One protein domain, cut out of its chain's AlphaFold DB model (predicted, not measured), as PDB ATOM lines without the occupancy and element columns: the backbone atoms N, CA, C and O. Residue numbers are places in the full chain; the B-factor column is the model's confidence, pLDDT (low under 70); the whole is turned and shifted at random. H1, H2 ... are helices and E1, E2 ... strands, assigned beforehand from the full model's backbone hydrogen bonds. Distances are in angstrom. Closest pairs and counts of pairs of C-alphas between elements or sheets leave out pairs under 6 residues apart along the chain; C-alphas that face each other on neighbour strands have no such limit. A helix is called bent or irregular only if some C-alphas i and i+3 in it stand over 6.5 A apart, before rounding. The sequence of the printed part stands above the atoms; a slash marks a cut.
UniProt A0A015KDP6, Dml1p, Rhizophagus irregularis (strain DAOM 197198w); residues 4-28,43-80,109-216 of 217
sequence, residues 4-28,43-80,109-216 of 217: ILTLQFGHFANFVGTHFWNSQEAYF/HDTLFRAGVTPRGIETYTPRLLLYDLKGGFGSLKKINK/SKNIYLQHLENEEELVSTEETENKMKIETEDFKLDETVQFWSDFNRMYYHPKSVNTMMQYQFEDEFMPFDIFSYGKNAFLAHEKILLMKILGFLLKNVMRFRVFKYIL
ATOM      1  N   ILE A   4     -23.290  42.884  74.782       86.06
ATOM      2  CA  ILE A   4     -24.705  42.881  74.425       86.06
ATOM      3  C   ILE A   4     -25.454  43.715  75.454       86.06
ATOM      4  O   ILE A   4     -25.359  43.476  76.655       86.06
ATOM      5  N   LEU A   5     -26.209  44.696  74.963       86.88
ATOM      6  CA  LEU A   5     -27.170  45.433  75.772       86.88
ATOM      7  C   LEU A   5     -28.552  44.811  75.578       86.88
ATOM      8  O   LEU A   5     -29.052  44.747  74.453       86.88
ATOM      9  N   THR A   6     -29.170  44.398  76.677       90.12
ATOM     10  CA  THR A   6     -30.538  43.876  76.688       90.12
ATOM     11  C   THR A   6     -31.512  45.013  76.961       90.12
ATOM     12  O   THR A   6     -31.269  45.827  77.852       90.12
ATOM     13  N   LEU A   7     -32.607  45.070  76.205       91.19
ATOM     14  CA  LEU A   7     -33.670  46.051  76.394       91.19
ATOM     15  C   LEU A   7     -34.957  45.319  76.789       91.19
ATOM     16  O   LEU A   7     -35.427  44.458  76.047       91.19
ATOM     17  N   GLN A   8     -35.516  45.664  77.942       92.81
ATOM     18  CA  GLN A   8     -36.764  45.108  78.457       92.81
ATOM     19  C   GLN A   8     -37.768  46.246  78.594       92.81
ATOM     20  O   GLN A   8     -37.497  47.240  79.268       92.81
ATOM     21  N   PHE A   9     -38.892  46.127  77.894       91.00
ATOM     22  CA  PHE A   9     -39.943  47.136  77.885       91.00
ATOM     23  C   PHE A   9     -41.260  46.476  78.269       91.00
ATOM     24  O   PHE A   9     -41.782  45.657  77.519       91.00
ATOM     25  N   GLY A  10     -41.800  46.879  79.414       90.50
ATOM     26  CA  GLY A  10     -43.108  46.450  79.883       90.50
ATOM     27  C   GLY A  10     -43.070  45.241  80.809       90.50
ATOM     28  O   GLY A  10     -42.087  44.508  80.913       90.50
ATOM     29  N   HIS A  11     -44.197  45.047  81.481       91.62
ATOM     30  CA  HIS A  11     -44.320  44.156  82.625       91.62
ATOM     31  C   HIS A  11     -44.015  42.685  82.300       91.62
ATOM     32  O   HIS A  11     -43.218  42.040  82.979       91.62
ATOM     33  N   PHE A  12     -44.575  42.166  81.204       91.12
ATOM     34  CA  PHE A  12     -44.337  40.787  80.767       91.12
ATOM     35  C   PHE A  12     -42.866  40.534  80.398       91.12
ATOM     36  O   PHE A  12     -42.273  39.528  80.790       91.12
ATOM     37  N   ALA A  13     -42.252  41.473  79.672       91.81
ATOM     38  CA  ALA A  13     -40.844  41.393  79.300       91.81
ATOM     39  C   ALA A  13     -39.935  41.351  80.534       91.81
ATOM     40  O   ALA A  13     -38.932  40.632  80.537       91.81
ATOM     41  N   ASN A  14     -40.311  42.092  81.576       93.88
ATOM     42  CA  ASN A  14     -39.593  42.135  82.839       93.88
ATOM     43  C   ASN A  14     -39.734  40.819  83.616       93.88
ATOM     44  O   ASN A  14     -38.728  40.344  84.123       93.88
ATOM     45  N   PHE A  15     -40.899  40.154  83.627       93.75
ATOM     46  CA  PHE A  15     -41.037  38.808  84.217       93.75
ATOM     47  C   PHE A  15     -40.053  37.805  83.606       93.75
ATOM     48  O   PHE A  15     -39.247  37.198  84.313       93.75
ATOM     49  N   VAL A  16     -40.063  37.673  82.277       94.19
ATOM     50  CA  VAL A  16     -39.135  36.774  81.566       94.19
ATOM     51  C   VAL A  16     -37.685  37.206  81.795       94.19
ATOM     52  O   VAL A  16     -36.789  36.379  81.979       94.19
ATOM     53  N   GLY A  17     -37.461  38.518  81.792       93.69
ATOM     54  CA  GLY A  17     -36.177  39.144  82.036       93.69
ATOM     55  C   GLY A  17     -35.570  38.769  83.380       93.69
ATOM     56  O   GLY A  17     -34.417  38.344  83.417       93.69
ATOM     57  N   THR A  18     -36.338  38.893  84.458       94.06
ATOM     58  CA  THR A  18     -35.904  38.590  85.824       94.06
ATOM     59  C   THR A  18     -35.435  37.148  85.948       94.06
ATOM     60  O   THR A  18     -34.324  36.910  86.411       94.06
ATOM     61  N   HIS A  19     -36.208  36.179  85.450       92.88
ATOM     62  CA  HIS A  19     -35.801  34.771  85.496       92.88
ATOM     63  C   HIS A  19     -34.545  34.492  84.671       92.88
ATOM     64  O   HIS A  19     -33.662  33.757  85.118       92.88
ATOM     65  N   PHE A  20     -34.437  35.093  83.481       93.12
ATOM     66  CA  PHE A  20     -33.234  34.978  82.661       93.12
ATOM     67  C   PHE A  20     -32.007  35.471  83.428       93.12
ATOM     68  O   PHE A  20     -30.996  34.777  83.487       93.12
ATOM     69  N   TRP A  21     -32.109  36.643  84.042       93.06
ATOM     70  CA  TRP A  21     -31.015  37.265  84.762       93.06
ATOM     71  C   TRP A  21     -30.637  36.539  86.051       93.06
ATOM     72  O   TRP A  21     -29.454  36.300  86.263       93.06
ATOM     73  N   ASN A  22     -31.615  36.113  86.851       92.06
ATOM     74  CA  ASN A  22     -31.370  35.267  88.018       92.06
ATOM     75  C   ASN A  22     -30.652  33.973  87.622       92.06
ATOM     76  O   ASN A  22     -29.727  33.539  88.297       92.06
ATOM     77  N   SER A  23     -31.038  33.378  86.487       90.00
ATOM     78  CA  SER A  23     -30.354  32.191  85.970       90.00
ATOM     79  C   SER A  23     -28.915  32.510  85.569       90.00
ATOM     80  O   SER A  23     -28.024  31.733  85.878       90.00
ATOM     81  N   GLN A  24     -28.675  33.640  84.890       89.50
ATOM     82  CA  GLN A  24     -27.315  34.071  84.544       89.50
ATOM     83  C   GLN A  24     -26.456  34.325  85.786       89.50
ATOM     84  O   GLN A  24     -25.274  34.007  85.770       89.50
ATOM     85  N   GLU A  25     -27.036  34.876  86.850       87.12
ATOM     86  CA  GLU A  25     -26.328  35.119  88.105       87.12
ATOM     87  C   GLU A  25     -25.969  33.815  88.830       87.12
ATOM     88  O   GLU A  25     -24.844  33.662  89.296       87.12
ATOM     89  N   ALA A  26     -26.849  32.814  88.803       85.88
ATOM     90  CA  ALA A  26     -26.564  31.502  89.380       85.88
ATOM     91  C   ALA A  26     -25.366  30.775  88.727       85.88
ATOM     92  O   ALA A  26     -24.795  29.872  89.339       85.88
ATOM     93  N   TYR A  27     -24.967  31.156  87.507       84.88
ATOM     94  CA  TYR A  27     -23.792  30.597  86.826       84.88
ATOM     95  C   TYR A  27     -22.465  31.286  87.193       84.88
ATOM     96  O   TYR A  27     -21.411  30.836  86.723       84.88
ATOM     97  N   PHE A  28     -22.465  32.333  88.032       82.12
ATOM     98  CA  PHE A  28     -21.210  32.903  88.519       82.12
ATOM     99  C   PHE A  28     -20.450  31.893  89.374       82.12
ATOM    100  O   PHE A  28     -20.904  31.422  90.415       82.12
ATOM    101  N   HIS A  43     -19.518  35.708  81.052       86.38
ATOM    102  CA  HIS A  43     -20.363  36.701  81.722       86.38
ATOM    103  C   HIS A  43     -20.087  38.149  81.259       86.38
ATOM    104  O   HIS A  43     -21.020  38.948  81.165       86.38
ATOM    105  N   ASP A  44     -18.855  38.461  80.834       86.19
ATOM    106  CA  ASP A  44     -18.436  39.804  80.373       86.19
ATOM    107  C   ASP A  44     -19.234  40.335  79.176       86.19
ATOM    108  O   ASP A  44     -19.285  41.542  78.921       86.19
ATOM    109  N   THR A  45     -19.874  39.440  78.423       87.31
ATOM    110  CA  THR A  45     -20.730  39.822  77.302       87.31
ATOM    111  C   THR A  45     -22.033  40.467  77.765       87.31
ATOM    112  O   THR A  45     -22.486  41.427  77.138       87.31
ATOM    113  N   LEU A  46     -22.638  39.956  78.839       88.81
ATOM    114  CA  LEU A  46     -23.954  40.381  79.324       88.81
ATOM    115  C   LEU A  46     -23.876  41.299  80.536       88.81
ATOM    116  O   LEU A  46     -24.822  42.036  80.798       88.81
ATOM    117  N   PHE A  47     -22.765  41.288  81.255       89.94
ATOM    118  CA  PHE A  47     -22.571  42.067  82.462       89.94
ATOM    119  C   PHE A  47     -21.413  43.043  82.307       89.94
ATOM    120  O   PHE A  47     -20.623  43.003  81.362       89.94
ATOM    121  N   ARG A  48     -21.345  43.979  83.243       87.50
ATOM    122  CA  ARG A  48     -20.263  44.942  83.359       87.50
ATOM    123  C   ARG A  48     -19.766  44.982  84.794       87.50
ATOM    124  O   ARG A  48     -20.567  45.091  85.727       87.50
ATOM    125  N   ALA A  49     -18.449  44.985  84.931       87.56
ATOM    126  CA  ALA A  49     -17.795  45.371  86.163       87.56
ATOM    127  C   ALA A  49     -17.908  46.893  86.353       87.56
ATOM    128  O   ALA A  49     -17.800  47.675  85.402       87.56
ATOM    129  N   GLY A  50     -18.155  47.313  87.581       85.62
ATOM    130  CA  GLY A  50     -18.201  48.701  88.004       85.62
ATOM    131  C   GLY A  50     -17.796  48.817  89.465       85.62
ATOM    132  O   GLY A  50     -17.643  47.819  90.158       85.62
ATOM    133  N   VAL A  51     -17.636  50.044  89.942       84.25
ATOM    134  CA  VAL A  51     -17.270  50.313  91.334       84.25
ATOM    135  C   VAL A  51     -18.342  51.209  91.936       84.25
ATOM    136  O   VAL A  51     -18.735  52.211  91.329       84.25
ATOM    137  N   THR A  52     -18.865  50.828  93.097       81.69
ATOM    138  CA  THR A  52     -19.847  51.639  93.830       81.69
ATOM    139  C   THR A  52     -19.196  52.904  94.390       81.69
ATOM    140  O   THR A  52     -17.973  52.970  94.518       81.69
ATOM    141  N   PRO A  53     -19.983  53.906  94.826       79.12
ATOM    142  CA  PRO A  53     -19.444  55.042  95.576       79.12
ATOM    143  C   PRO A  53     -18.660  54.644  96.839       79.12
ATOM    144  O   PRO A  53     -17.869  55.442  97.335       79.12
ATOM    145  N   ARG A  54     -18.866  53.423  97.355       79.25
ATOM    146  CA  ARG A  54     -18.154  52.854  98.508       79.25
ATOM    147  C   ARG A  54     -16.848  52.140  98.136       79.25
ATOM    148  O   ARG A  54     -16.196  51.601  99.018       79.25
ATOM    149  N   GLY A  55     -16.468  52.112  96.857       79.38
ATOM    150  CA  GLY A  55     -15.266  51.416  96.389       79.38
ATOM    151  C   GLY A  55     -15.436  49.904  96.210       79.38
ATOM    152  O   GLY A  55     -14.462  49.225  95.917       79.38
ATOM    153  N   ILE A  56     -16.654  49.376  96.366       81.56
ATOM    154  CA  ILE A  56     -16.937  47.940  96.235       81.56
ATOM    155  C   ILE A  56     -17.086  47.598  94.753       81.56
ATOM    156  O   ILE A  56     -17.860  48.257  94.045       81.56
ATOM    157  N   GLU A  57     -16.362  46.576  94.295       83.81
ATOM    158  CA  GLU A  57     -16.524  46.023  92.952       83.81
ATOM    159  C   GLU A  57     -17.913  45.404  92.805       83.81
ATOM    160  O   GLU A  57     -18.395  44.660  93.652       83.81
ATOM    161  N   THR A  58     -18.590  45.753  91.722       85.19
ATOM    162  CA  THR A  58     -19.947  45.304  91.431       85.19
ATOM    163  C   THR A  58     -20.022  44.794  90.021       85.19
ATOM    164  O   THR A  58     -19.421  45.352  89.104       85.19
ATOM    165  N   TYR A  59     -20.824  43.759  89.846       87.88
ATOM    166  CA  TYR A  59     -21.063  43.169  88.552       87.88
ATOM    167  C   TYR A  59     -22.550  43.302  88.245       87.88
ATOM    168  O   TYR A  59     -23.392  42.670  88.870       87.88
ATOM    169  N   THR A  60     -22.885  44.222  87.340       90.75
ATOM    170  CA  THR A  60     -24.283  44.559  87.018       90.75
ATOM    171  C   THR A  60     -24.605  44.155  85.588       90.75
ATOM    172  O   THR A  60     -23.734  44.248  84.720       90.75
ATOM    173  N   PRO A  61     -25.838  43.723  85.288       92.19
ATOM    174  CA  PRO A  61     -26.206  43.375  83.926       92.19
ATOM    175  C   PRO A  61     -26.179  44.615  83.024       92.19
ATOM    176  O   PRO A  61     -26.533  45.732  83.421       92.19
ATOM    177  N   ARG A  62     -25.812  44.414  81.760       90.38
ATOM    178  CA  ARG A  62     -25.974  45.378  80.666       90.38
ATOM    179  C   ARG A  62     -27.429  45.349  80.227       90.38
ATOM    180  O   ARG A  62     -27.789  44.845  79.163       90.38
ATOM    181  N   LEU A  63     -28.263  45.887  81.098       90.00
ATOM    182  CA  LEU A  63     -29.703  45.918  80.960       90.00
ATOM    183  C   LEU A  63     -30.186  47.363  80.920       90.00
ATOM    184  O   LEU A  63     -29.678  48.228  81.641       90.00
ATOM    185  N   LEU A  64     -31.195  47.595  80.096       91.38
ATOM    186  CA  LEU A  64     -32.080  48.730  80.208       91.38
ATOM    187  C   LEU A  64     -33.507  48.218  80.351       91.38
ATOM    188  O   LEU A  64     -34.037  47.584  79.442       91.38
ATOM    189  N   LEU A  65     -34.085  48.488  81.507       92.38
ATOM    190  CA  LEU A  65     -35.386  48.014  81.925       92.38
ATOM    191  C   LEU A  65     -36.333  49.204  82.044       92.38
ATOM    192  O   LEU A  65     -36.004  50.225  82.658       92.38
ATOM    193  N   TYR A  66     -37.507  49.044  81.450       92.38
ATOM    194  CA  TYR A  66     -38.596  50.001  81.472       92.38
ATOM    195  C   TYR A  66     -39.878  49.336  81.950       92.38
ATOM    196  O   TYR A  66     -40.249  48.265  81.469       92.38
ATOM    197  N   ASP A  67     -40.584  50.015  82.845       93.44
ATOM    198  CA  ASP A  67     -41.948  49.651  83.217       93.44
ATOM    199  C   ASP A  67     -42.789  50.902  83.484       93.44
ATOM    200  O   ASP A  67     -42.268  52.018  83.623       93.44
ATOM    201  N   LEU A  68     -44.101  50.712  83.533       93.44
ATOM    202  CA  LEU A  68     -45.061  51.754  83.854       93.44
ATOM    203  C   LEU A  68     -44.969  52.136  85.330       93.44
ATOM    204  O   LEU A  68     -44.441  51.402  86.175       93.44
ATOM    205  N   LYS A  69     -45.500  53.310  85.664       91.81
ATOM    206  CA  LYS A  69     -45.601  53.738  87.056       91.81
ATOM    207  C   LYS A  69     -46.409  52.704  87.849       91.81
ATOM    208  O   LYS A  69     -47.491  52.306  87.438       91.81
ATOM    209  N   GLY A  70     -45.858  52.250  88.974       90.44
ATOM    210  CA  GLY A  70     -46.460  51.203  89.805       90.44
ATOM    211  C   GLY A  70     -46.090  49.764  89.427       90.44
ATOM    212  O   GLY A  70     -46.220  48.904  90.285       90.44
ATOM    213  N   GLY A  71     -45.544  49.499  88.233       91.19
ATOM    214  CA  GLY A  71     -45.199  48.137  87.781       91.19
ATOM    215  C   GLY A  71     -43.937  47.534  88.417       91.19
ATOM    216  O   GLY A  71     -43.642  46.361  88.219       91.19
ATOM    217  N   PHE A  72     -43.192  48.326  89.194       92.31
ATOM    218  CA  PHE A  72     -41.942  47.925  89.851       92.31
ATOM    219  C   PHE A  72     -42.126  47.204  91.191       92.31
ATOM    220  O   PHE A  72     -41.133  46.747  91.757       92.31
ATOM    221  N   GLY A  73     -43.353  47.147  91.721       92.06
ATOM    222  CA  GLY A  73     -43.640  46.526  93.012       92.06
ATOM    223  C   GLY A  73     -42.725  47.038  94.128       92.06
ATOM    224  O   GLY A  73     -42.576  48.245  94.342       92.06
ATOM    225  N   SER A  74     -42.084  46.110  94.834       90.12
ATOM    226  CA  SER A  74     -41.189  46.400  95.962       90.12
ATOM    227  C   SER A  74     -39.778  46.859  95.550       90.12
ATOM    228  O   SER A  74     -38.985  47.263  96.411       90.12
ATOM    229  N   LEU A  75     -39.444  46.845  94.250       90.56
ATOM    230  CA  LEU A  75     -38.111  47.203  93.764       90.56
ATOM    231  C   LEU A  75     -37.845  48.708  93.892       90.56
ATOM    232  O   LEU A  75     -38.501  49.552  93.278       90.56
ATOM    233  N   LYS A  76     -36.793  49.055  94.636       85.50
ATOM    234  CA  LYS A  76     -36.324  50.438  94.755       85.50
ATOM    235  C   LYS A  76     -35.443  50.829  93.568       85.50
ATOM    236  O   LYS A  76     -34.576  50.071  93.139       85.50
ATOM    237  N   LYS A  77     -35.592  52.073  93.098       81.81
ATOM    238  CA  LYS A  77     -34.726  52.647  92.049       81.81
ATOM    239  C   LYS A  77     -33.260  52.750  92.483       81.81
ATOM    240  O   LYS A  77     -32.355  52.546  91.677       81.81
ATOM    241  N   ILE A  78     -33.038  53.108  93.746       83.88
ATOM    242  CA  ILE A  78     -31.722  53.105  94.381       83.88
ATOM    243  C   ILE A  78     -31.713  51.909  95.322       83.88
ATOM    244  O   ILE A  78     -32.533  51.837  96.232       83.88
ATOM    245  N   ASN A  79     -30.827  50.959  95.047       85.38
ATOM    246  CA  ASN A  79     -30.616  49.793  95.893       85.38
ATOM    247  C   ASN A  79     -29.406  49.990  96.811       85.38
ATOM    248  O   ASN A  79     -28.648  50.950  96.656       85.38
ATOM    249  N   LYS A  80     -29.205  49.029  97.715       83.50
ATOM    250  CA  LYS A  80     -28.158  49.005  98.744       83.50
ATOM    251  C   LYS A  80     -26.744  49.263  98.198       83.50
ATOM    252  O   LYS A  80     -25.943  49.895  98.880       83.50
ATOM    253  N   SER A 109     -45.159  45.750 100.090       89.25
ATOM    254  CA  SER A 109     -44.516  44.789 100.984       89.25
ATOM    255  C   SER A 109     -43.769  43.727 100.183       89.25
ATOM    256  O   SER A 109     -44.308  43.187  99.222       89.25
ATOM    257  N   LYS A 110     -42.549  43.393 100.606       90.69
ATOM    258  CA  LYS A 110     -41.786  42.277 100.032       90.69
ATOM    259  C   LYS A 110     -42.417  40.943 100.413       90.69
ATOM    260  O   LYS A 110     -42.852  40.784 101.556       90.69
ATOM    261  N   ASN A 111     -42.414  39.992  99.484       91.38
ATOM    262  CA  ASN A 111     -42.804  38.613  99.766       91.38
ATOM    263  C   ASN A 111     -41.777  37.914 100.683       91.38
ATOM    264  O   ASN A 111     -40.699  38.442 100.968       91.38
ATOM    265  N   ILE A 112     -42.125  36.714 101.150       91.12
ATOM    266  CA  ILE A 112     -41.291  35.923 102.071       91.12
ATOM    267  C   ILE A 112     -39.946  35.566 101.422       91.12
ATOM    268  O   ILE A 112     -38.912  35.649 102.075       91.12
ATOM    269  N   TYR A 113     -39.952  35.252 100.124       90.81
ATOM    270  CA  TYR A 113     -38.744  34.941  99.362       90.81
ATOM    271  C   TYR A 113     -37.730  36.093  99.354       90.81
ATOM    272  O   TYR A 113     -36.564  35.893  99.676       90.81
ATOM    273  N   LEU A 114     -38.162  37.319  99.049       90.88
ATOM    274  CA  LEU A 114     -37.283  38.488  99.064       90.88
ATOM    275  C   LEU A 114     -36.778  38.806 100.477       90.88
ATOM    276  O   LEU A 114     -35.637  39.225 100.627       90.88
ATOM    277  N   GLN A 115     -37.601  38.608 101.512       90.88
ATOM    278  CA  GLN A 115     -37.156  38.772 102.903       90.88
ATOM    279  C   GLN A 115     -36.080  37.742 103.274       90.88
ATOM    280  O   GLN A 115     -35.107  38.085 103.938       90.88
ATOM    281  N   HIS A 116     -36.239  36.494 102.826       89.44
ATOM    282  CA  HIS A 116     -35.251  35.434 103.020       89.44
ATOM    283  C   HIS A 116     -33.927  35.772 102.320       89.44
ATOM    284  O   HIS A 116     -32.894  35.774 102.985       89.44
ATOM    285  N   LEU A 117     -33.966  36.209 101.054       88.12
ATOM    286  CA  LEU A 117     -32.775  36.673 100.325       88.12
ATOM    287  C   LEU A 117     -32.030  37.808 101.046       88.12
ATOM    288  O   LEU A 117     -30.802  37.821 101.081       88.12
ATOM    289  N   GLU A 118     -32.753  38.769 101.626       88.00
ATOM    290  CA  GLU A 118     -32.123  39.865 102.372       88.00
ATOM    291  C   GLU A 118     -31.424  39.378 103.640       88.00
ATOM    292  O   GLU A 118     -30.317  39.829 103.940       88.00
ATOM    293  N   ASN A 119     -32.030  38.425 104.349       87.75
ATOM    294  CA  ASN A 119     -31.416  37.812 105.522       87.75
ATOM    295  C   ASN A 119     -30.163  37.008 105.141       87.75
ATOM    296  O   ASN A 119     -29.158  37.082 105.848       87.75
ATOM    297  N   GLU A 120     -30.189  36.273 104.023       84.00
ATOM    298  CA  GLU A 120     -29.013  35.556 103.511       84.00
ATOM    299  C   GLU A 120     -27.849  36.511 103.217       84.00
ATOM    300  O   GLU A 120     -26.721  36.267 103.649       84.00
ATOM    301  N   GLU A 121     -28.109  37.626 102.526       80.62
ATOM    302  CA  GLU A 121     -27.080  38.629 102.230       80.62
ATOM    303  C   GLU A 121     -26.479  39.250 103.500       80.62
ATOM    304  O   GLU A 121     -25.277  39.528 103.551       80.62
ATOM    305  N   GLU A 122     -27.295  39.484 104.531       80.12
ATOM    306  CA  GLU A 122     -26.817  40.016 105.808       80.12
ATOM    307  C   GLU A 122     -25.905  39.025 106.537       80.12
ATOM    308  O   GLU A 122     -24.840  39.428 107.007       80.12
ATOM    309  N   LEU A 123     -26.248  37.735 106.548       77.19
ATOM    310  CA  LEU A 123     -25.434  36.686 107.170       77.19
ATOM    311  C   LEU A 123     -24.074  36.511 106.476       77.19
ATOM    312  O   LEU A 123     -23.047  36.403 107.149       77.19
ATOM    313  N   VAL A 124     -24.045  36.553 105.139       68.50
ATOM    314  CA  VAL A 124     -22.796  36.480 104.354       68.50
ATOM    315  C   VAL A 124     -21.881  37.671 104.649       68.50
ATOM    316  O   VAL A 124     -20.659  37.549 104.606       68.50
ATOM    317  N   SER A 125     -22.443  38.833 104.987       61.28
ATOM    318  CA  SER A 125     -21.644  40.008 105.345       61.28
ATOM    319  C   SER A 125     -21.007  39.935 106.741       61.28
ATOM    320  O   SER A 125     -20.063  40.682 107.006       61.28
ATOM    321  N   THR A 126     -21.490  39.055 107.628       59.56
ATOM    322  CA  THR A 126     -21.027  38.956 109.023       59.56
ATOM    323  C   THR A 126     -20.160  37.736 109.324       59.56
ATOM    324  O   THR A 126     -19.402  37.783 110.291       59.56
ATOM    325  N   GLU A 127     -20.221  36.664 108.528       49.34
ATOM    326  CA  GLU A 127     -19.441  35.442 108.764       49.34
ATOM    327  C   GLU A 127     -18.662  34.992 107.514       49.34
ATOM    328  O   GLU A 127     -19.239  34.802 106.446       49.34
ATOM    329  N   GLU A 128     -17.351  34.744 107.659       49.94
ATOM    330  CA  GLU A 128     -16.514  34.019 106.685       49.94
ATOM    331  C   GLU A 128     -16.925  32.533 106.644       49.94
ATOM    332  O   GLU A 128     -16.195  31.648 107.091       49.94
ATOM    333  N   THR A 129     -18.133  32.226 106.179       43.94
ATOM    334  CA  THR A 129     -18.595  30.842 106.056       43.94
ATOM    335  C   THR A 129     -18.539  30.375 104.610       43.94
ATOM    336  O   THR A 129     -18.914  31.077 103.675       43.94
ATOM    337  N   GLU A 130     -17.997  29.165 104.434       45.19
ATOM    338  CA  GLU A 130     -17.926  28.450 103.163       45.19
ATOM    339  C   GLU A 130     -19.252  28.568 102.403       45.19
ATOM    340  O   GLU A 130     -20.298  28.223 102.953       45.19
ATOM    341  N   ASN A 131     -19.183  28.986 101.132       45.44
ATOM    342  CA  ASN A 131     -20.262  28.975 100.137       45.44
ATOM    343  C   ASN A 131     -20.882  27.568  99.983       45.44
ATOM    344  O   ASN A 131     -20.677  26.869  98.991       45.44
ATOM    345  N   LYS A 132     -21.652  27.124 100.969       44.47
ATOM    346  CA  LYS A 132     -22.605  26.033 100.839       44.47
ATOM    347  C   LYS A 132     -23.935  26.703 100.569       44.47
ATOM    348  O   LYS A 132     -24.616  27.104 101.504       44.47
ATOM    349  N   MET A 133     -24.296  26.804  99.287       44.53
ATOM    350  CA  MET A 133     -25.698  26.944  98.895       44.53
ATOM    351  C   MET A 133     -26.462  25.800  99.570       44.53
ATOM    352  O   MET A 133     -26.482  24.671  99.074       44.53
ATOM    353  N   LYS A 134     -27.046  26.059 100.739       47.88
ATOM    354  CA  LYS A 134     -28.141  25.239 101.225       47.88
ATOM    355  C   LYS A 134     -29.288  25.560 100.290       47.88
ATOM    356  O   LYS A 134     -29.845  26.647 100.334       47.88
ATOM    357  N   ILE A 135     -29.598  24.627  99.400       51.09
ATOM    358  CA  ILE A 135     -30.873  24.643  98.694       51.09
ATOM    359  C   ILE A 135     -31.912  24.331  99.772       51.09
ATOM    360  O   ILE A 135     -32.222  23.167 100.026       51.09
ATOM    361  N   GLU A 136     -32.347  25.353 100.504       55.88
ATOM    362  CA  GLU A 136     -33.455  25.211 101.434       55.88
ATOM    363  C   GLU A 136     -34.713  25.037 100.592       55.88
ATOM    364  O   GLU A 136     -35.121  25.905  99.825       55.88
ATOM    365  N   THR A 137     -35.296  23.845 100.685       59.00
ATOM    366  CA  THR A 137     -36.567  23.475 100.064       59.00
ATOM    367  C   THR A 137     -37.729  24.101 100.837       59.00
ATOM    368  O   THR A 137     -38.664  23.399 101.227       59.00
ATOM    369  N   GLU A 138     -37.646  25.392 101.153       69.31
ATOM    370  CA  GLU A 138     -38.800  26.125 101.652       69.31
ATOM    371  C   GLU A 138     -39.729  26.393 100.471       69.31
ATOM    372  O   GLU A 138     -39.357  27.003  99.466       69.31
ATOM    373  N   ASP A 139     -40.949  25.871 100.565       79.69
ATOM    374  CA  ASP A 139     -41.986  26.160  99.587       79.69
ATOM    375  C   ASP A 139     -42.526  27.572  99.845       79.69
ATOM    376  O   ASP A 139     -43.441  27.782 100.643       79.69
ATOM    377  N   PHE A 140     -41.926  28.554  99.171       83.38
ATOM    378  CA  PHE A 140     -42.337  29.956  99.237       83.38
ATOM    379  C   PHE A 140     -43.697  30.227  98.569       83.38
ATOM    380  O   PHE A 140     -44.177  31.360  98.646       83.38
ATOM    381  N   LYS A 141     -44.314  29.235  97.901       86.31
ATOM    382  CA  LYS A 141     -45.593  29.368  97.177       86.31
ATOM    383  C   LYS A 141     -45.640  30.602  96.276       86.31
ATOM    384  O   LYS A 141     -46.564  31.420  96.327       86.31
ATOM    385  N   LEU A 142     -44.598  30.766  95.464       86.69
ATOM    386  CA  LEU A 142     -44.446  31.937  94.597       86.69
ATOM    387  C   LEU A 142     -45.573  32.045  93.564       86.69
ATOM    388  O   LEU A 142     -45.987  33.154  93.248       86.69
ATOM    389  N   ASP A 143     -46.137  30.917  93.131       86.00
ATOM    390  CA  ASP A 143     -47.274  30.884  92.203       86.00
ATOM    391  C   ASP A 143     -48.532  31.580  92.759       86.00
ATOM    392  O   ASP A 143     -49.363  32.056  91.989       86.00
ATOM    393  N   GLU A 144     -48.680  31.656  94.087       88.50
ATOM    394  CA  GLU A 144     -49.839  32.265  94.757       88.50
ATOM    395  C   GLU A 144     -49.552  33.677  95.290       88.50
ATOM    396  O   GLU A 144     -50.471  34.472  95.475       88.50
ATOM    397  N   THR A 145     -48.288  33.983  95.588       87.38
ATOM    398  CA  THR A 145     -47.900  35.195  96.330       87.38
ATOM    399  C   THR A 145     -47.317  36.298  95.459       87.38
ATOM    400  O   THR A 145     -47.299  37.454  95.884       87.38
ATOM    401  N   VAL A 146     -46.833  35.967  94.262       91.00
ATOM    402  CA  VAL A 146     -46.195  36.938  93.373       91.00
ATOM    403  C   VAL A 146     -47.235  37.846  92.730       91.00
ATOM    404  O   VAL A 146     -48.203  37.385  92.130       91.00
ATOM    405  N   GLN A 147     -46.988  39.151  92.814       90.62
ATOM    406  CA  GLN A 147     -47.800  40.176  92.158       90.62
ATOM    407  C   GLN A 147     -47.015  40.898  91.065       90.62
ATOM    408  O   GLN A 147     -47.569  41.239  90.025       90.62
ATOM    409  N   PHE A 148     -45.715  41.106  91.278       94.06
ATOM    410  CA  PHE A 148     -44.854  41.846  90.363       94.06
ATOM    411  C   PHE A 148     -43.640  41.011  89.962       94.06
ATOM    412  O   PHE A 148     -43.137  40.195  90.730       94.06
ATOM    413  N   TRP A 149     -43.067  41.287  88.789       94.12
ATOM    414  CA  TRP A 149     -41.812  40.649  88.368       94.12
ATOM    415  C   TRP A 149     -40.649  40.906  89.336       94.12
ATOM    416  O   TRP A 149     -39.701  40.121  89.377       94.12
ATOM    417  N   SER A 150     -40.710  41.993  90.112       94.81
ATOM    418  CA  SER A 150     -39.729  42.315  91.151       94.81
ATOM    419  C   SER A 150     -39.695  41.289  92.277       94.81
ATOM    420  O   SER A 150     -38.674  41.174  92.944       94.81
ATOM    421  N   ASP A 151     -40.775  40.536  92.481       94.19
ATOM    422  CA  ASP A 151     -40.898  39.571  93.578       94.19
ATOM    423  C   ASP A 151     -40.035  38.323  93.361       94.19
ATOM    424  O   ASP A 151     -39.780  37.573  94.299       94.19
ATOM    425  N   PHE A 152     -39.542  38.134  92.134       92.81
ATOM    426  CA  PHE A 152     -38.518  37.151  91.795       92.81
ATOM    427  C   PHE A 152     -37.109  37.750  91.768       92.81
ATOM    428  O   PHE A 152     -36.144  37.018  91.583       92.81
ATOM    429  N   ASN A 153     -36.952  39.071  91.855       93.06
ATOM    430  CA  ASN A 153     -35.699  39.728  91.509       93.06
ATOM    431  C   ASN A 153     -34.627  39.560  92.589       93.06
ATOM    432  O   ASN A 153     -34.684  40.217  93.626       93.06
ATOM    433  N   ARG A 154     -33.593  38.772  92.283       91.31
ATOM    434  CA  ARG A 154     -32.429  38.580  93.156       91.31
ATOM    435  C   ARG A 154     -31.328  39.611  92.914       91.31
ATOM    436  O   ARG A 154     -30.588  39.968  93.817       91.31
ATOM    437  N   MET A 155     -31.198  40.095  91.680       88.94
ATOM    438  CA  MET A 155     -30.050  40.912  91.297       88.94
ATOM    439  C   MET A 155     -30.221  42.399  91.600       88.94
ATOM    440  O   MET A 155     -31.300  42.982  91.458       88.94
ATOM    441  N   TYR A 156     -29.095  43.065  91.842       91.00
ATOM    442  CA  TYR A 156     -29.032  44.518  91.857       91.00
ATOM    443  C   TYR A 156     -28.789  45.102  90.462       91.00
ATOM    444  O   TYR A 156     -27.816  44.795  89.770       91.00
ATOM    445  N   TYR A 157     -29.658  46.031  90.069       91.44
ATOM    446  CA  TYR A 157     -29.492  46.808  88.845       91.44
ATOM    447  C   TYR A 157     -28.767  48.123  89.103       91.44
ATOM    448  O   TYR A 157     -28.814  48.700  90.186       91.44
ATOM    449  N   HIS A 158     -28.135  48.669  88.071       90.25
ATOM    450  CA  HIS A 158     -27.638  50.032  88.167       90.25
ATOM    451  C   HIS A 158     -28.807  51.043  88.126       90.25
ATOM    452  O   HIS A 158     -29.708  50.876  87.304       90.25
ATOM    453  N   PRO A 159     -28.783  52.157  88.888       89.19
ATOM    454  CA  PRO A 159     -29.916  53.089  88.982       89.19
ATOM    455  C   PRO A 159     -30.346  53.723  87.654       89.19
ATOM    456  O   PRO A 159     -31.494  54.114  87.485       89.19
ATOM    457  N   LYS A 160     -29.420  53.841  86.691       88.44
ATOM    458  CA  LYS A 160     -29.721  54.318  85.323       88.44
ATOM    459  C   LYS A 160     -30.293  53.240  84.394       88.44
ATOM    460  O   LYS A 160     -30.801  53.576  83.329       88.44
ATOM    461  N   SER A 161     -30.161  51.968  84.757       89.69
ATOM    462  CA  SER A 161     -30.709  50.849  83.989       89.69
ATOM    463  C   SER A 161     -32.207  50.688  84.218       89.69
ATOM    464  O   SER A 161     -32.888  50.218  83.321       89.69
ATOM    465  N   VAL A 162     -32.722  51.109  85.374       92.00
ATOM    466  CA  VAL A 162     -34.135  50.987  85.748       92.00
ATOM    467  C   VAL A 162     -34.859  52.315  85.522       92.00
ATOM    468  O   VAL A 162     -34.531  53.322  86.155       92.00
ATOM    469  N   ASN A 163     -35.838  52.329  84.615       92.19
ATOM    470  CA  ASN A 163     -36.529  53.545  84.191       92.19
ATOM    471  C   ASN A 163     -38.050  53.385  84.244       92.19
ATOM    472  O   ASN A 163     -38.612  52.437  83.708       92.19
ATOM    473  N   THR A 164     -38.722  54.344  84.875       91.56
ATOM    474  CA  THR A 164     -40.183  54.357  84.998       91.56
ATOM    475  C   THR A 164     -40.784  55.303  83.970       91.56
ATOM    476  O   THR A 164     -40.405  56.475  83.919       91.56
ATOM    477  N   MET A 165     -41.748  54.818  83.192       90.38
ATOM    478  CA  MET A 165     -42.572  55.659  82.332       90.38
ATOM    479  C   MET A 165     -43.638  56.341  83.191       90.38
ATOM    480  O   MET A 165     -44.568  55.703  83.675       90.38
ATOM    481  N   MET A 166     -43.481  57.643  83.417       88.69
ATOM    482  CA  MET A 166     -44.310  58.389  84.373       88.69
ATOM    483  C   MET A 166     -45.693  58.770  83.830       88.69
ATOM    484  O   MET A 166     -46.551  59.180  84.605       88.69
ATOM    485  N   GLN A 167     -45.893  58.688  82.513       88.38
ATOM    486  CA  GLN A 167     -47.110  59.152  81.837       88.38
ATOM    487  C   GLN A 167     -48.251  58.134  81.888       88.38
ATOM    488  O   GLN A 167     -49.392  58.514  81.652       88.38
ATOM    489  N   TYR A 168     -47.941  56.870  82.181       90.75
ATOM    490  CA  TYR A 168     -48.903  55.776  82.225       90.75
ATOM    491  C   TYR A 168     -48.716  54.979  83.510       90.75
ATOM    492  O   TYR A 168     -47.599  54.850  84.026       90.75
ATOM    493  N   GLN A 169     -49.821  54.451  84.013       92.38
ATOM    494  CA  GLN A 169     -49.884  53.673  85.237       92.38
ATOM    495  C   GLN A 169     -50.099  52.194  84.886       92.38
ATOM    496  O   GLN A 169     -50.791  51.859  83.927       92.38
ATOM    497  N   PHE A 170     -49.453  51.313  85.641       91.31
ATOM    498  CA  PHE A 170     -49.679  49.876  85.559       91.31
ATOM    499  C   PHE A 170     -51.101  49.539  86.026       91.31
ATOM    500  O   PHE A 170     -51.541  50.085  87.036       91.31
ATOM    501  N   GLU A 171     -51.791  48.665  85.284       88.69
ATOM    502  CA  GLU A 171     -53.191  48.270  85.535       88.69
ATOM    503  C   GLU A 171     -54.168  49.458  85.652       88.69
ATOM    504  O   GLU A 171     -55.075  49.473  86.481       88.69
ATOM    505  N   ASP A 172     -53.993  50.475  84.803       90.50
ATOM    506  CA  ASP A 172     -54.938  51.589  84.699       90.50
ATOM    507  C   ASP A 172     -56.212  51.168  83.942       90.50
ATOM    508  O   ASP A 172     -56.171  50.883  82.743       90.50
ATOM    509  N   GLU A 173     -57.351  51.149  84.641       90.38
ATOM    510  CA  GLU A 173     -58.663  50.820  84.063       90.38
ATOM    511  C   GLU A 173     -59.168  51.875  83.063       90.38
ATOM    512  O   GLU A 173     -59.943  51.558  82.159       90.38
ATOM    513  N   PHE A 174     -58.752  53.137  83.211       89.19
ATOM    514  CA  PHE A 174     -59.244  54.259  82.407       89.19
ATOM    515  C   PHE A 174     -58.342  54.565  81.212       89.19
ATOM    516  O   PHE A 174     -58.831  55.009  80.169       89.19
ATOM    517  N   MET A 175     -57.032  54.354  81.355       88.81
ATOM    518  CA  MET A 175     -56.036  54.606  80.313       88.81
ATOM    519  C   MET A 175     -55.072  53.417  80.155       88.81
ATOM    520  O   MET A 175     -53.877  53.550  80.438       88.81
ATOM    521  N   PRO A 176     -55.565  52.258  79.678       88.69
ATOM    522  CA  PRO A 176     -54.729  51.082  79.489       88.69
ATOM    523  C   PRO A 176     -53.631  51.344  78.449       88.69
ATOM    524  O   PRO A 176     -53.833  51.997  77.421       88.69
ATOM    525  N   PHE A 177     -52.431  50.831  78.725       90.38
ATOM    526  CA  PHE A 177     -51.261  50.962  77.854       90.38
ATOM    527  C   PHE A 177     -51.057  49.705  76.994       90.38
ATOM    528  O   PHE A 177     -50.000  49.081  77.000       90.38
ATOM    529  N   ASP A 178     -52.092  49.317  76.259       87.69
ATOM    530  CA  ASP A 178     -52.156  48.099  75.439       87.69
ATOM    531  C   ASP A 178     -52.209  48.388  73.926       87.69
ATOM    532  O   ASP A 178     -52.118  47.482  73.098       87.69
ATOM    533  N   ILE A 179     -52.287  49.666  73.535       89.62
ATOM    534  CA  ILE A 179     -52.341  50.092  72.132       89.62
ATOM    535  C   ILE A 179     -50.985  50.640  71.669       89.62
ATOM    536  O   ILE A 179     -50.405  51.554  72.260       89.62
ATOM    537  N   PHE A 180     -50.518  50.162  70.511       89.00
ATOM    538  CA  PHE A 180     -49.255  50.585  69.889       89.00
ATOM    539  C   PHE A 180     -49.101  52.112  69.734       89.00
ATOM    540  O   PHE A 180     -48.001  52.653  69.870       89.00
ATOM    541  N   SER A 181     -50.189  52.830  69.438       90.62
ATOM    542  CA  SER A 181     -50.169  54.287  69.262       90.62
ATOM    543  C   SER A 181     -49.763  55.024  70.541       90.62
ATOM    544  O   SER A 181     -48.990  55.981  70.455       90.62
ATOM    545  N   TYR A 182     -50.208  54.560  71.715       90.12
ATOM    546  CA  TYR A 182     -49.794  55.112  73.005       90.12
ATOM    547  C   TYR A 182     -48.296  54.929  73.222       90.12
ATOM    548  O   TYR A 182     -47.606  55.908  73.512       90.12
ATOM    549  N   GLY A 183     -47.767  53.731  72.954       88.56
ATOM    550  CA  GLY A 183     -46.328  53.460  73.021       88.56
ATOM    551  C   GLY A 183     -45.504  54.330  72.072       88.56
ATOM    552  O   GLY A 183     -44.516  54.946  72.481       88.56
ATOM    553  N   LYS A 184     -45.939  54.470  70.815       90.00
ATOM    554  CA  LYS A 184     -45.277  55.338  69.828       90.00
ATOM    555  C   LYS A 184     -45.262  56.803  70.274       90.00
ATOM    556  O   LYS A 184     -44.228  57.463  70.164       90.00
ATOM    557  N   ASN A 185     -46.386  57.313  70.769       89.88
ATOM    558  CA  ASN A 185     -46.502  58.701  71.215       89.88
ATOM    559  C   ASN A 185     -45.670  58.957  72.476       89.88
ATOM    560  O   ASN A 185     -44.943  59.949  72.530       89.88
ATOM    561  N   ALA A 186     -45.708  58.041  73.448       88.00
ATOM    562  CA  ALA A 186     -44.880  58.094  74.650       88.00
ATOM    563  C   ALA A 186     -43.387  58.150  74.294       88.00
ATOM    564  O   ALA A 186     -42.650  59.011  74.784       88.00
ATOM    565  N   PHE A 187     -42.967  57.288  73.362       87.75
ATOM    566  CA  PHE A 187     -41.594  57.240  72.887       87.75
ATOM    567  C   PHE A 187     -41.151  58.553  72.238       87.75
ATOM    568  O   PHE A 187     -40.098  59.090  72.580       87.75
ATOM    569  N   LEU A 188     -41.949  59.088  71.312       89.12
ATOM    570  CA  LEU A 188     -41.598  60.304  70.580       89.12
ATOM    571  C   LEU A 188     -41.593  61.553  71.466       89.12
ATOM    572  O   LEU A 188     -40.728  62.407  71.280       89.12
ATOM    573  N   ALA A 189     -42.534  61.656  72.404       84.69
ATOM    574  CA  ALA A 189     -42.712  62.850  73.221       84.69
ATOM    575  C   ALA A 189     -41.759  62.915  74.426       84.69
ATOM    576  O   ALA A 189     -41.272  63.999  74.744       84.69
ATOM    577  N   HIS A 190     -41.467  61.783  75.077       78.62
ATOM    578  CA  HIS A 190     -40.785  61.784  76.378       78.62
ATOM    579  C   HIS A 190     -39.530  60.905  76.402       78.62
ATOM    580  O   HIS A 190     -38.473  61.348  76.857       78.62
ATOM    581  N   GLU A 191     -39.603  59.685  75.863       83.19
ATOM    582  CA  GLU A 191     -38.554  58.689  76.116       83.19
ATOM    583  C   GLU A 191     -37.390  58.720  75.128       83.19
ATOM    584  O   GLU A 191     -36.285  58.314  75.480       83.19
ATOM    585  N   LYS A 192     -37.564  59.244  73.909       83.44
ATOM    586  CA  LYS A 192     -36.514  59.215  72.877       83.44
ATOM    587  C   LYS A 192     -35.200  59.836  73.356       83.44
ATOM    588  O   LYS A 192     -34.136  59.256  73.162       83.44
ATOM    589  N   ILE A 193     -35.251  61.020  73.965       82.44
ATOM    590  CA  ILE A 193     -34.038  61.731  74.398       82.44
ATOM    591  C   ILE A 193     -33.414  61.040  75.612       82.44
ATOM    592  O   ILE A 193     -32.191  60.898  75.671       82.44
ATOM    593  N   LEU A 194     -34.238  60.614  76.571       82.12
ATOM    594  CA  LEU A 194     -33.773  59.933  77.775       82.12
ATOM    595  C   LEU A 194     -33.105  58.601  77.421       82.12
ATOM    596  O   LEU A 194     -31.961  58.372  77.816       82.12
ATOM    597  N   LEU A 195     -33.761  57.800  76.580       83.25
ATOM    598  CA  LEU A 195     -33.238  56.546  76.058       83.25
ATOM    599  C   LEU A 195     -31.878  56.761  75.389       83.25
ATOM    600  O   LEU A 195     -30.916  56.079  75.724       83.25
ATOM    601  N   MET A 196     -31.757  57.745  74.495       82.94
ATOM    602  CA  MET A 196     -30.497  58.019  73.791       82.94
ATOM    603  C   MET A 196     -29.377  58.471  74.736       82.94
ATOM    604  O   MET A 196     -28.225  58.072  74.560       82.94
ATOM    605  N   LYS A 197     -29.694  59.260  75.770       82.94
ATOM    606  CA  LYS A 197     -28.719  59.658  76.799       82.94
ATOM    607  C   LYS A 197     -28.229  58.459  77.608       82.94
ATOM    608  O   LYS A 197     -27.027  58.343  77.853       82.94
ATOM    609  N   ILE A 198     -29.137  57.574  78.018       80.25
ATOM    610  CA  ILE A 198     -28.791  56.383  78.801       80.25
ATOM    611  C   ILE A 198     -28.017  55.389  77.941       80.25
ATOM    612  O   ILE A 198     -26.981  54.898  78.383       80.25
ATOM    613  N   LEU A 199     -28.446  55.162  76.697       80.25
ATOM    614  CA  LEU A 199     -27.700  54.370  75.723       80.25
ATOM    615  C   LEU A 199     -26.286  54.920  75.558       80.25
ATOM    616  O   LEU A 199     -25.335  54.165  75.701       80.25
ATOM    617  N   GLY A 200     -26.120  56.231  75.376       77.69
ATOM    618  CA  GLY A 200     -24.796  56.853  75.315       77.69
ATOM    619  C   GLY A 200     -23.949  56.597  76.567       77.69
ATOM    620  O   GLY A 200     -22.756  56.338  76.457       77.69
ATOM    621  N   PHE A 201     -24.547  56.618  77.760       76.75
ATOM    622  CA  PHE A 201     -23.846  56.279  79.004       76.75
ATOM    623  C   PHE A 201     -23.444  54.799  79.073       76.75
ATOM    624  O   PHE A 201     -22.313  54.500  79.445       76.75
ATOM    625  N   LEU A 202     -24.341  53.884  78.704       70.06
ATOM    626  CA  LEU A 202     -24.088  52.440  78.723       70.06
ATOM    627  C   LEU A 202     -23.115  52.004  77.616       70.06
ATOM    628  O   LEU A 202     -22.411  51.015  77.783       70.06
ATOM    629  N   LEU A 203     -23.049  52.762  76.519       70.56
ATOM    630  CA  LEU A 203     -22.238  52.466  75.338       70.56
ATOM    631  C   LEU A 203     -20.857  53.123  75.336       70.56
ATOM    632  O   LEU A 203     -20.031  52.759  74.504       70.56
ATOM    633  N   LYS A 204     -20.575  54.064  76.247       65.81
ATOM    634  CA  LYS A 204     -19.321  54.842  76.263       65.81
ATOM    635  C   LYS A 204     -18.037  53.998  76.304       65.81
ATOM    636  O   LYS A 204     -16.997  54.510  75.915       65.81
ATOM    637  N   ASN A 205     -18.122  52.728  76.713       57.97
ATOM    638  CA  ASN A 205     -16.992  51.797  76.792       57.97
ATOM    639  C   ASN A 205     -17.150  50.547  75.897       57.97
ATOM    640  O   ASN A 205     -16.374  49.604  76.030       57.97
ATOM    641  N   VAL A 206     -18.130  50.522  74.981       58.34
ATOM    642  CA  VAL A 206     -18.432  49.345  74.146       58.34
ATOM    643  C   VAL A 206     -17.691  49.425  72.805       58.34
ATOM    644  O   VAL A 206     -18.033  50.234  71.946       58.34
ATOM    645  N   MET A 207     -16.699  48.552  72.579       46.16
ATOM    646  CA  MET A 207     -15.898  48.554  71.335       46.16
ATOM    647  C   MET A 207     -16.603  47.941  70.109       46.16
ATOM    648  O   MET A 207     -16.262  48.278  68.975       46.16
ATOM    649  N   ARG A 208     -17.567  47.028  70.295       49.69
ATOM    650  CA  ARG A 208     -18.384  46.437  69.216       49.69
ATOM    651  C   ARG A 208     -19.772  46.087  69.742       49.69
ATOM    652  O   ARG A 208     -19.890  45.308  70.682       49.69
ATOM    653  N   PHE A 209     -20.800  46.626  69.095       46.03
ATOM    654  CA  PHE A 209     -22.185  46.570  69.555       46.03
ATOM    655  C   PHE A 209     -23.039  45.639  68.687       46.03
ATOM    656  O   PHE A 209     -23.009  45.722  67.459       46.03
ATOM    657  N   ARG A 210     -23.822  44.764  69.326       46.72
ATOM    658  CA  ARG A 210     -24.956  44.066  68.705       46.72
ATOM    659  C   ARG A 210     -26.199  44.333  69.556       46.72
ATOM    660  O   ARG A 210     -26.229  43.968  70.726       46.72
ATOM    661  N   VAL A 211     -27.208  44.975  68.964       45.09
ATOM    662  CA  VAL A 211     -28.534  45.180  69.577       45.09
ATOM    663  C   VAL A 211     -29.357  43.930  69.335       45.09
ATOM    664  O   VAL A 211     -29.932  43.827  68.265       45.09
ATOM    665  N   PHE A 212     -29.440  42.988  70.272       50.09
ATOM    666  CA  PHE A 212     -30.463  41.939  70.189       50.09
ATOM    667  C   PHE A 212     -30.769  41.356  71.568       50.09
ATOM    668  O   PHE A 212     -30.007  40.537  72.069       50.09
ATOM    669  N   LYS A 213     -31.910  41.762  72.133       46.62
ATOM    670  CA  LYS A 213     -33.038  40.881  72.488       46.62
ATOM    671  C   LYS A 213     -34.192  41.793  72.914       46.62
ATOM    672  O   LYS A 213     -34.184  42.319  74.018       46.62
ATOM    673  N   TYR A 214     -35.130  42.039  72.000       48.44
ATOM    674  CA  TYR A 214     -36.432  42.579  72.375       48.44
ATOM    675  C   TYR A 214     -37.237  41.403  72.904       48.44
ATOM    676  O   TYR A 214     -37.505  40.466  72.154       48.44
ATOM    677  N   ILE A 215     -37.593  41.426  74.180       48.41
ATOM    678  CA  ILE A 215     -38.722  40.623  74.640       48.41
ATOM    679  C   ILE A 215     -39.926  41.538  74.434       48.41
ATOM    680  O   ILE A 215     -40.267  42.329  75.302       48.41
ATOM    681  N   LEU A 216     -40.438  41.552  73.205       40.84
ATOM    682  CA  LEU A 216     -41.721  42.164  72.876       40.84
ATOM    683  C   LEU A 216     -42.734  41.024  72.857       40.84
ATOM    684  O   LEU A 216     -42.550  40.071  72.097       40.84
TER     685      LEU A 216
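This is residues 4 to 28, 43 to 80 and 109 to 216 of the 217 residues of the protein "Dml1p" of Rhizophagus irregularis (strain DAOM 197198w) (UniProt A0A015KDP6). A three-stranded parallel sheet, E1 E4 E5, has H1 over one face, and a two-stranded hairpin, E2 and E3, leads at an angle into its inner strand E4. The bent helix H5 grazes this sheet with both arms, while H2 starts at the short helix H4, which packs on H1, and sticks out from residue 119 on; residues 119 to 137 stand free. The printed part has 171 residues with five named helices and five named strands, in the order E1 H1 E2 E3 E4 H2 H3 H4 E5 H5, and its class is mixed, helices and strands. It is compact, with a radius of gyration of the C-alphas of 17.4 A, and spans 53 by 43 by 26 A.

E1, residues 6 to 9, begins at C-alpha 6 (-30.538, 43.876, 76.688). H1, residues 11 to 26, is 22.8 A long. E2 is residues 47 to 51, E3 residues 57 to 61, and E4 residues 63 to 69, 18.7 A long. H2, residues 112 to 126, is 21.6 A long and begins at C-alpha 112 (-41.291, 35.923, 102.071). H3 is residues 142 to 145 and H4 residues 149 to 152. E5, residues 162 to 169, 16.0 A long, bends by 82 degrees at residue 166. H5, residues 180 to 203, was assigned as one helix by its hydrogen bonds but is bent, with C-alphas 189 and 192 7.2 A apart. Its arms are H5a, residues 180 to 189, and H5b, residues 192 to 203, ending at C-alpha 203 (-22.238, 52.466, 75.338).

E1 and E4 are parallel at 9 degrees, with N 66 and O 8 2.8 A apart, within hydrogen-bond range. E4 and E5 are parallel at 25 degrees, with N 163 and O 65 at 2.9 A. H1 is on this sheet in two layers, a helix on one face, at a height over the sheet of 10.3 A. It lies over E1 and E4 and runs along the strands, at 20 degrees to E1 on the local plane. E3 runs on into E4 at 68 degrees; E2 and E3 form an antiparallel hairpin, with N 48 and O 60 at 2.8 A. H4 touches H1, the closest C-alphas being those of Phe 15 and Trp 149, 4.6 A apart. H2 touches H4 with residues 113 to 114 alone, the C-alphas of Leu 114 and Asp 151 coming closest at 6.7 A. H3 touches no helix. H5a and H5b, about perpendicular at 76 degrees, each only graze the sheet E1 E4 E5. Every O i to N i+4 pair is within hydrogen-bond range in H1, H2, H5a and H5b; H3 and H4 are too short for one.

The C-alphas farthest apart, of Glu 128 and Ser 181, are 54.3 A apart. Residues 29 to 42 and 81 to 108 are not printed, with C-alpha gaps of 7.8 A and 17.0 A. Of the links printed whole, H2 to H3 is long. Residues 7 to 8 of E1 pair in parallel with residues 214 to 215. The mean pLDDT of the printed part is 82.1; residues 124 to 138 and 204 to 216 are under 70.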